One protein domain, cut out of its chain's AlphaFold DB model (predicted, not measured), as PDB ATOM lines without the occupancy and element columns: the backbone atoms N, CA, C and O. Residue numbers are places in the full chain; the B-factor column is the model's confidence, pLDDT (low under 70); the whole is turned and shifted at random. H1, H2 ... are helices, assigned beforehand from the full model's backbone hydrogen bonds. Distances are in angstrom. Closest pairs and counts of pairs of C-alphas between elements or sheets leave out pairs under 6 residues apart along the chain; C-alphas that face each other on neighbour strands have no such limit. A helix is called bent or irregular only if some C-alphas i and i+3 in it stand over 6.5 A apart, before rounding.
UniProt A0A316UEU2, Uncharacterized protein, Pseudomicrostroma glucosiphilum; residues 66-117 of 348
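Overview. This is residues 66 to 117 of the 348 residues of an uncharacterized protein of Pseudomicrostroma glucosiphilum (UniProt A0A316UEU2). One long straight helix, H1, makes the long arm of an L, and a shorter helix, H2, stands about perpendicular to it near its last turns and makes the short arm; the link between them, residues 96 to 102, loops round that corner. Residues 66 to 84 of H1 stick out as a free arm that makes most of the length, and residues 111 to 117 stick out at the other arm's tip. The printed part has 52 residues with two named helices, H1 then H2, no named strand, and is all helix by class. It is only just loose, close to extended, with a radius of gyration of the C-alphas of 14.8 A and spans of 46 by 22 by 14 A.

Arrangement. H1, residues 66 to 95, is the longest helix. It touches H2, residues 103 to 116, with residues 89 to 93 alone. Their closest C-alphas are those of Tyr 89 and Glu 107, 6.3 A apart. The lines of H1 and H2 stand at 84 degrees, about perpendicular, and their centres are 18.0 A apart. Residues 66 to 84, which belong to H1, stand free. Residues 111 to 117, of which 111 to 116 belong to H2, stand free too. In both H1 and H2 every O i to N i+4 pair is within hydrogen-bond range.

Along the chain. H1 runs from C-alpha 66 at (25.777, 20.654, 6.090) to C-alpha 95 at (34.630, 58.584, -13.877), 43.8 A. H2 measures 19.6 A from C-alpha 103 to C-alpha 116, which is at (51.056, 53.579, -6.094). Neither helix is bent.

Size, cuts and confidence. The two C-alphas farthest apart are those of Leu 66 and Gly 97, at 46.8 A. The printed part has no cut, and the link from H1 to H2, 7 residues, is short. The mean pLDDT of the printed part is 90.0, and residue 117 is under 70.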
ATOM      1  N   LEU A  66      25.330  19.465   5.360       87.12
ATOM      2  CA  LEU A  66      25.777  20.654   6.090       87.12
ATOM      3  C   LEU A  66      27.128  21.155   5.562       87.12
ATOM      4  O   LEU A  66      27.313  22.360   5.414       87.12
ATOM      5  N   ARG A  67      28.051  20.241   5.239       88.19
ATOM      6  CA  ARG A  67      29.370  20.590   4.694       88.19
ATOM      7  C   ARG A  67      29.257  21.213   3.302       88.19
ATOM      8  O   ARG A  67      29.792  22.294   3.091       88.19
ATOM      9  N   GLU A  68      28.460  20.616   2.418       92.00
ATOM     10  CA  GLU A  68      28.181  21.188   1.092       92.00
ATOM     11  C   GLU A  68      27.528  22.577   1.186       92.00
ATOM     12  O   GLU A  68      27.872  23.482   0.430       92.00
ATOM     13  N   ALA A  69      26.623  22.786   2.147       89.38
ATOM     14  CA  ALA A  69      26.003  24.092   2.358       89.38
ATOM     15  C   ALA A  69      27.006  25.163   2.831       89.38
ATOM     16  O   ALA A  69      26.850  26.343   2.498       89.38
ATOM     17  N   LEU A  70      28.031  24.783   3.602       92.88
ATOM     18  CA  LEU A  70      29.115  25.693   3.982       92.88
ATOM     19  C   LEU A  70      29.995  26.041   2.778       92.88
ATOM     20  O   LEU A  70      30.238  27.228   2.553       92.88
ATOM     21  N   ASP A  71      30.365  25.055   1.962       94.50
ATOM     22  CA  ASP A  71      31.166  25.273   0.751       94.50
ATOM     23  C   ASP A  71      30.427  26.190  -0.245       94.50
ATOM     24  O   ASP A  71      30.983  27.175  -0.740       94.50
ATOM     25  N   GLN A  72      29.125  25.964  -0.456       94.81
ATOM     26  CA  GLN A  72      28.278  26.841  -1.276       94.81
ATOM     27  C   GLN A  72      28.218  28.268  -0.723       94.81
ATOM     28  O   GLN A  72      28.256  29.249  -1.471       94.81
ATOM     29  N   LYS A  73      28.134  28.416   0.602       94.94
ATOM     30  CA  LYS A  73      28.118  29.732   1.248       94.94
ATOM     31  C   LYS A  73      29.432  30.480   1.020       94.94
ATOM     32  O   LYS A  73      29.408  31.701   0.843       94.94
ATOM     33  N   GLU A  74      30.564  29.788   1.033       96.88
ATOM     34  CA  GLU A  74      31.869  30.381   0.729       96.88
ATOM     35  C   GLU A  74      31.995  30.765  -0.745       96.88
ATOM     36  O   GLU A  74      32.430  31.881  -1.052       96.88
ATOM     37  N   GLU A  75      31.525  29.915  -1.657       96.75
ATOM     38  CA  GLU A  75      31.504  30.220  -3.087       96.75
ATOM     39  C   GLU A  75      30.666  31.470  -3.389       96.75
ATOM     40  O   GLU A  75      31.126  32.380  -4.088       96.75
ATOM     41  N   VAL A  76      29.472  31.573  -2.797       96.81
ATOM     42  CA  VAL A  76      28.599  32.745  -2.947       96.81
ATOM     43  C   VAL A  76      29.279  34.009  -2.422       96.81
ATOM     44  O   VAL A  76      29.224  35.050  -3.083       96.81
ATOM     45  N   LYS A  77      29.966  33.940  -1.276       97.69
ATOM     46  CA  LYS A  77      30.744  35.078  -0.755       97.69
ATOM     47  C   LYS A  77      31.856  35.485  -1.720       97.69
ATOM     48  O   LYS A  77      32.006  36.676  -2.002       97.69
ATOM     49  N   ARG A  78      32.598  34.518  -2.265       97.44
ATOM     50  CA  ARG A  78      33.679  34.770  -3.231       97.44
ATOM     51  C   ARG A  78      33.146  35.418  -4.509       97.44
ATOM     52  O   ARG A  78      33.741  36.367  -5.024       97.44
ATOM     53  N   LEU A  79      32.008  34.939  -5.007       97.88
ATOM     54  CA  LEU A  79      31.340  35.499  -6.178       97.88
ATOM     55  C   LEU A  79      30.852  36.929  -5.915       97.88
ATOM     56  O   LEU A  79      31.094  37.816  -6.735       97.88
ATOM     57  N   ALA A  80      30.221  37.164  -4.763       97.88
ATOM     58  CA  ALA A  80      29.754  38.486  -4.357       97.88
ATOM     59  C   ALA A  80      30.914  39.490  -4.268       97.88
ATOM     60  O   ALA A  80      30.810  40.597  -4.797       97.88
ATOM     61  N   GLN A  81      32.046  39.087  -3.686       97.56
ATOM     62  CA  GLN A  81      33.244  39.922  -3.614       97.56
ATOM     63  C   GLN A  81      33.795  40.255  -5.008       97.56
ATOM     64  O   GLN A  81      34.102  41.414  -5.285       97.56
ATOM     65  N   ARG A  82      33.859  39.271  -5.915       96.12
ATOM     66  CA  ARG A  82      34.307  39.482  -7.304       96.12
ATOM     67  C   ARG A  82      33.384  40.420  -8.086       96.12
ATOM     68  O   ARG A  82      33.847  41.190  -8.926       96.12
ATOM     69  N   LEU A  83      32.077  40.342  -7.852       96.94
ATOM     70  CA  LEU A  83      31.112  41.257  -8.461       96.94
ATOM     71  C   LEU A  83      31.276  42.674  -7.911       96.94
ATOM     72  O   LEU A  83      31.309  43.623  -8.694       96.94
ATOM     73  N   ALA A  84      31.442  42.818  -6.596       95.94
ATOM     74  CA  ALA A  84      31.664  44.111  -5.960       95.94
ATOM     75  C   ALA A  84      32.913  44.817  -6.517       95.94
ATOM     76  O   ALA A  84      32.832  45.989  -6.889       95.94
ATOM     77  N   THR A  85      34.037  44.107  -6.664       93.31
ATOM     78  CA  THR A  85      35.262  44.688  -7.244       93.31
ATOM     79  C   THR A  85      35.086  45.063  -8.716       93.31
ATOM     80  O   THR A  85      35.480  46.155  -9.125       93.31
ATOM     81  N   ARG A  86      34.408  44.232  -9.521       92.25
ATOM     82  CA  ARG A  86      34.103  44.580 -10.922       92.25
ATOM     83  C   ARG A  86      33.224  45.822 -11.053       92.25
ATOM     84  O   ARG A  86      33.443  46.614 -11.969       92.25
ATOM     85  N   LEU A  87      32.255  46.008 -10.157       95.62
ATOM     86  CA  LEU A  87      31.419  47.210 -10.137       95.62
ATOM     87  C   LEU A  87      32.228  48.458  -9.764       95.62
ATOM     88  O   LEU A  87      32.046  49.500 -10.390       95.62
ATOM     89  N   GLN A  88      33.169  48.345  -8.824       92.25
ATOM     90  CA  GLN A  88      34.105  49.434  -8.517       92.25
ATOM     91  C   GLN A  88      34.958  49.809  -9.739       92.25
ATOM     92  O   GLN A  88      35.119  50.993 -10.032       92.25
ATOM     93  N   TYR A  89      35.449  48.827 -10.504       91.31
ATOM     94  CA  TYR A  89      36.209  49.097 -11.732       91.31
ATOM     95  C   TYR A  89      35.354  49.739 -12.821       91.31
ATOM     96  O   TYR A  89      35.821  50.641 -13.516       91.31
ATOM     97  N   ALA A  90      34.097  49.314 -12.962       88.38
ATOM     98  CA  ALA A  90      33.162  49.938 -13.889       88.38
ATOM     99  C   ALA A  90      32.900  51.408 -13.518       88.38
ATOM    100  O   ALA A  90      32.962  52.268 -14.395       88.38
ATOM    101  N   ALA A  91      32.694  51.707 -12.231       90.81
ATOM    102  CA  ALA A  91      32.545  53.079 -11.747       90.81
ATOM    103  C   ALA A  91      33.799  53.920 -12.045       90.81
ATOM    104  O   ALA A  91      33.699  54.977 -12.668       90.81
ATOM    105  N   PHE A  92      34.989  53.400 -11.725       88.50
ATOM    106  CA  PHE A  92      36.260  54.075 -12.004       88.50
ATOM    107  C   PHE A  92      36.476  54.338 -13.505       88.50
ATOM    108  O   PHE A  92      36.956  55.403 -13.899       88.50
ATOM    109  N   LYS A  93      36.082  53.389 -14.364       92.31
ATOM    110  CA  LYS A  93      36.140  53.527 -15.827       92.31
ATOM    111  C   LYS A  93      35.259  54.676 -16.323       92.31
ATOM    112  O   LYS A  93      35.691  55.433 -17.196       92.31
ATOM    113  N   VAL A  94      34.044  54.795 -15.783       93.94
ATOM    114  CA  VAL A  94      33.091  55.862 -16.133       93.94
ATOM    115  C   VAL A  94      33.620  57.221 -15.678       93.94
ATOM    116  O   VAL A  94      33.676  58.142 -16.488       93.94
ATOM    117  N   GLU A  95      34.092  57.332 -14.434       92.06
ATOM    118  CA  GLU A  95      34.630  58.584 -13.877       92.06
ATOM    119  C   GLU A  95      35.855  59.104 -14.643       92.06
ATOM    120  O   GLU A  95      36.008  60.309 -14.841       92.06
ATOM    121  N   ARG A  96      36.726  58.202 -15.109       89.88
ATOM    122  CA  ARG A  96      37.941  58.551 -15.865       89.88
ATOM    123  C   ARG A  96      37.696  58.752 -17.366       89.88
ATOM    124  O   ARG A  96      38.635  59.081 -18.088       89.88
ATOM    125  N   GLY A  97      36.475  58.516 -17.855       92.31
ATOM    126  CA  GLY A  97      36.159  58.584 -19.287       92.31
ATOM    127  C   GLY A  97      36.893  57.530 -20.125       92.31
ATOM    128  O   GLY A  97      37.120  57.724 -21.319       92.31
ATOM    129  N   TRP A  98      37.286  56.407 -19.521       90.50
ATOM    130  CA  TRP A  98      38.064  55.344 -20.162       90.50
ATOM    131  C   TRP A  98      37.188  54.450 -21.041       90.50
ATOM    132  O   TRP A  98      37.130  53.240 -20.860       90.50
ATOM    133  N   THR A  99      36.490  55.024 -22.016       88.38
ATOM    134  CA  THR A  99      35.526  54.293 -22.860       88.38
ATOM    135  C   THR A  99      36.179  53.212 -23.722       88.38
ATOM    136  O   THR A  99      35.564  52.173 -23.959       88.38
ATOM    137  N   LYS A 100      37.440  53.415 -24.123       93.50
ATOM    138  CA  LYS A 100      38.185  52.522 -25.028       93.50
ATOM    139  C   LYS A 100      38.862  51.329 -24.345       93.50
ATOM    140  O   LYS A 100      39.217  50.382 -25.031       93.50
ATOM    141  N   HIS A 101      39.039  51.362 -23.024       90.62
ATOM    142  CA  HIS A 101      39.787  50.327 -22.307       90.62
ATOM    143  C   HIS A 101      38.905  49.137 -21.944       90.62
ATOM    144  O   HIS A 101      37.771  49.301 -21.481       90.62
ATOM    145  N   SER A 102      39.412  47.921 -22.126       91.69
ATOM    146  CA  SER A 102      38.713  46.718 -21.672       91.69
ATOM    147  C   SER A 102      38.647  46.678 -20.133       91.69
ATOM    148  O   SER A 102      39.488  47.253 -19.448       91.69
ATOM    149  N   LEU A 103      37.632  46.028 -19.551       82.81
ATOM    150  CA  LEU A 103      37.529  45.914 -18.083       82.81
ATOM    151  C   LEU A 103      38.795  45.306 -17.430       82.81
ATOM    152  O   LEU A 103      39.218  45.834 -16.404       82.81
ATOM    153  N   PRO A 104      39.429  44.263 -18.011       89.50
ATOM    154  CA  PRO A 104      40.694  43.723 -17.504       89.50
ATOM    155  C   PRO A 104      41.857  44.729 -17.531       89.50
ATOM    156  O   PRO A 104      42.684  44.741 -16.621       89.50
ATOM    157  N   GLU A 105      41.925  45.613 -18.535       88.75
ATOM    158  CA  GLU A 105      42.913  46.704 -18.552       88.75
ATOM    159  C   GLU A 105      42.663  47.708 -17.426       88.75
ATOM    160  O   GLU A 105      43.609  48.139 -16.765       88.75
ATOM    161  N   VAL A 106      41.395  48.059 -17.183       88.06
ATOM    162  CA  VAL A 106      41.017  48.953 -16.080       88.06
ATOM    163  C   VAL A 106      41.368  48.331 -14.731       88.06
ATOM    164  O   VAL A 106      41.879  49.037 -13.868       88.06
ATOM    165  N   GLU A 107      41.160  47.025 -14.558       88.69
ATOM    166  CA  GLU A 107      41.572  46.284 -13.362       88.69
ATOM    167  C   GLU A 107      43.092  46.367 -13.148       88.69
ATOM    168  O   GLU A 107      43.541  46.752 -12.069       88.69
ATOM    169  N   ASN A 108      43.899  46.113 -14.182       89.81
ATOM    170  CA  ASN A 108      45.357  46.264 -14.097       89.81
ATOM    171  C   ASN A 108      45.784  47.700 -13.754       89.81
ATOM    172  O   ASN A 108      46.692  47.907 -12.946       89.81
ATOM    173  N   LEU A 109      45.133  48.706 -14.345       85.19
ATOM    174  CA  LEU A 109      45.397  50.115 -14.047       85.19
ATOM    175  C   LEU A 109      44.987  50.484 -12.621       85.19
ATOM    176  O   LEU A 109      45.728  51.206 -11.956       85.19
ATOM    177  N   TYR A 110      43.860  49.963 -12.138       84.50
ATOM    178  CA  TYR A 110      43.419  50.132 -10.758       84.50
ATOM    179  C   TYR A 110      44.419  49.501  -9.790       84.50
ATOM    180  O   TYR A 110      44.842  50.164  -8.849       84.50
ATOM    181  N   TRP A 111      44.877  48.270 -10.044       85.69
ATOM    182  CA  TRP A 111      45.896  47.623  -9.214       85.69
ATOM    183  C   TRP A 111      47.197  48.418  -9.172       85.69
ATOM    184  O   TRP A 111      47.796  48.559  -8.107       85.69
ATOM    185  N   ARG A 112      47.625  48.987 -10.303       84.38
ATOM    186  CA  ARG A 112      48.798  49.869 -10.344       84.38
ATOM    187  C   ARG A 112      48.549  51.160  -9.570       84.38
ATOM    188  O   ARG A 112      49.360  51.506  -8.725       84.38
ATOM    189  N   ALA A 113      47.427  51.837  -9.799       81.56
ATOM    190  CA  ALA A 113      47.088  53.084  -9.118       81.56
ATOM    191  C   ALA A 113      46.935  52.897  -7.601       81.56
ATOM    192  O   ALA A 113      47.434  53.710  -6.829       81.56
ATOM    193  N   SER A 114      46.305  51.804  -7.168       79.62
ATOM    194  CA  SER A 114      46.097  51.492  -5.755       79.62
ATOM    195  C   SER A 114      47.398  51.104  -5.054       79.62
ATOM    196  O   SER A 114      47.590  51.479  -3.903       79.62
ATOM    197  N   LYS A 115      48.318  50.407  -5.739       75.56
ATOM    198  CA  LYS A 115      49.666  50.118  -5.210       75.56
ATOM    199  C   LYS A 115      50.554  51.360  -5.147       75.56
ATOM    200  O   LYS A 115      51.437  51.443  -4.308       75.56
ATOM    201  N   ILE A 116      50.319  52.316  -6.036       70.56
ATOM    202  CA  ILE A 116      51.056  53.579  -6.094       70.56
ATOM    203  C   ILE A 116      50.477  54.617  -5.109       70.56
ATOM    204  O   ILE A 116      51.152  55.569  -4.733       70.56
ATOM    205  N   GLY A 117      49.250  54.420  -4.616       56.59
ATOM    206  CA  GLY A 117      48.596  55.308  -3.646       56.59
ATOM    207  C   GLY A 117      49.282  55.405  -2.277       56.59
ATOM    208  O   GLY A 117      49.012  56.351  -1.544       56.59
TER     209      GLY A 117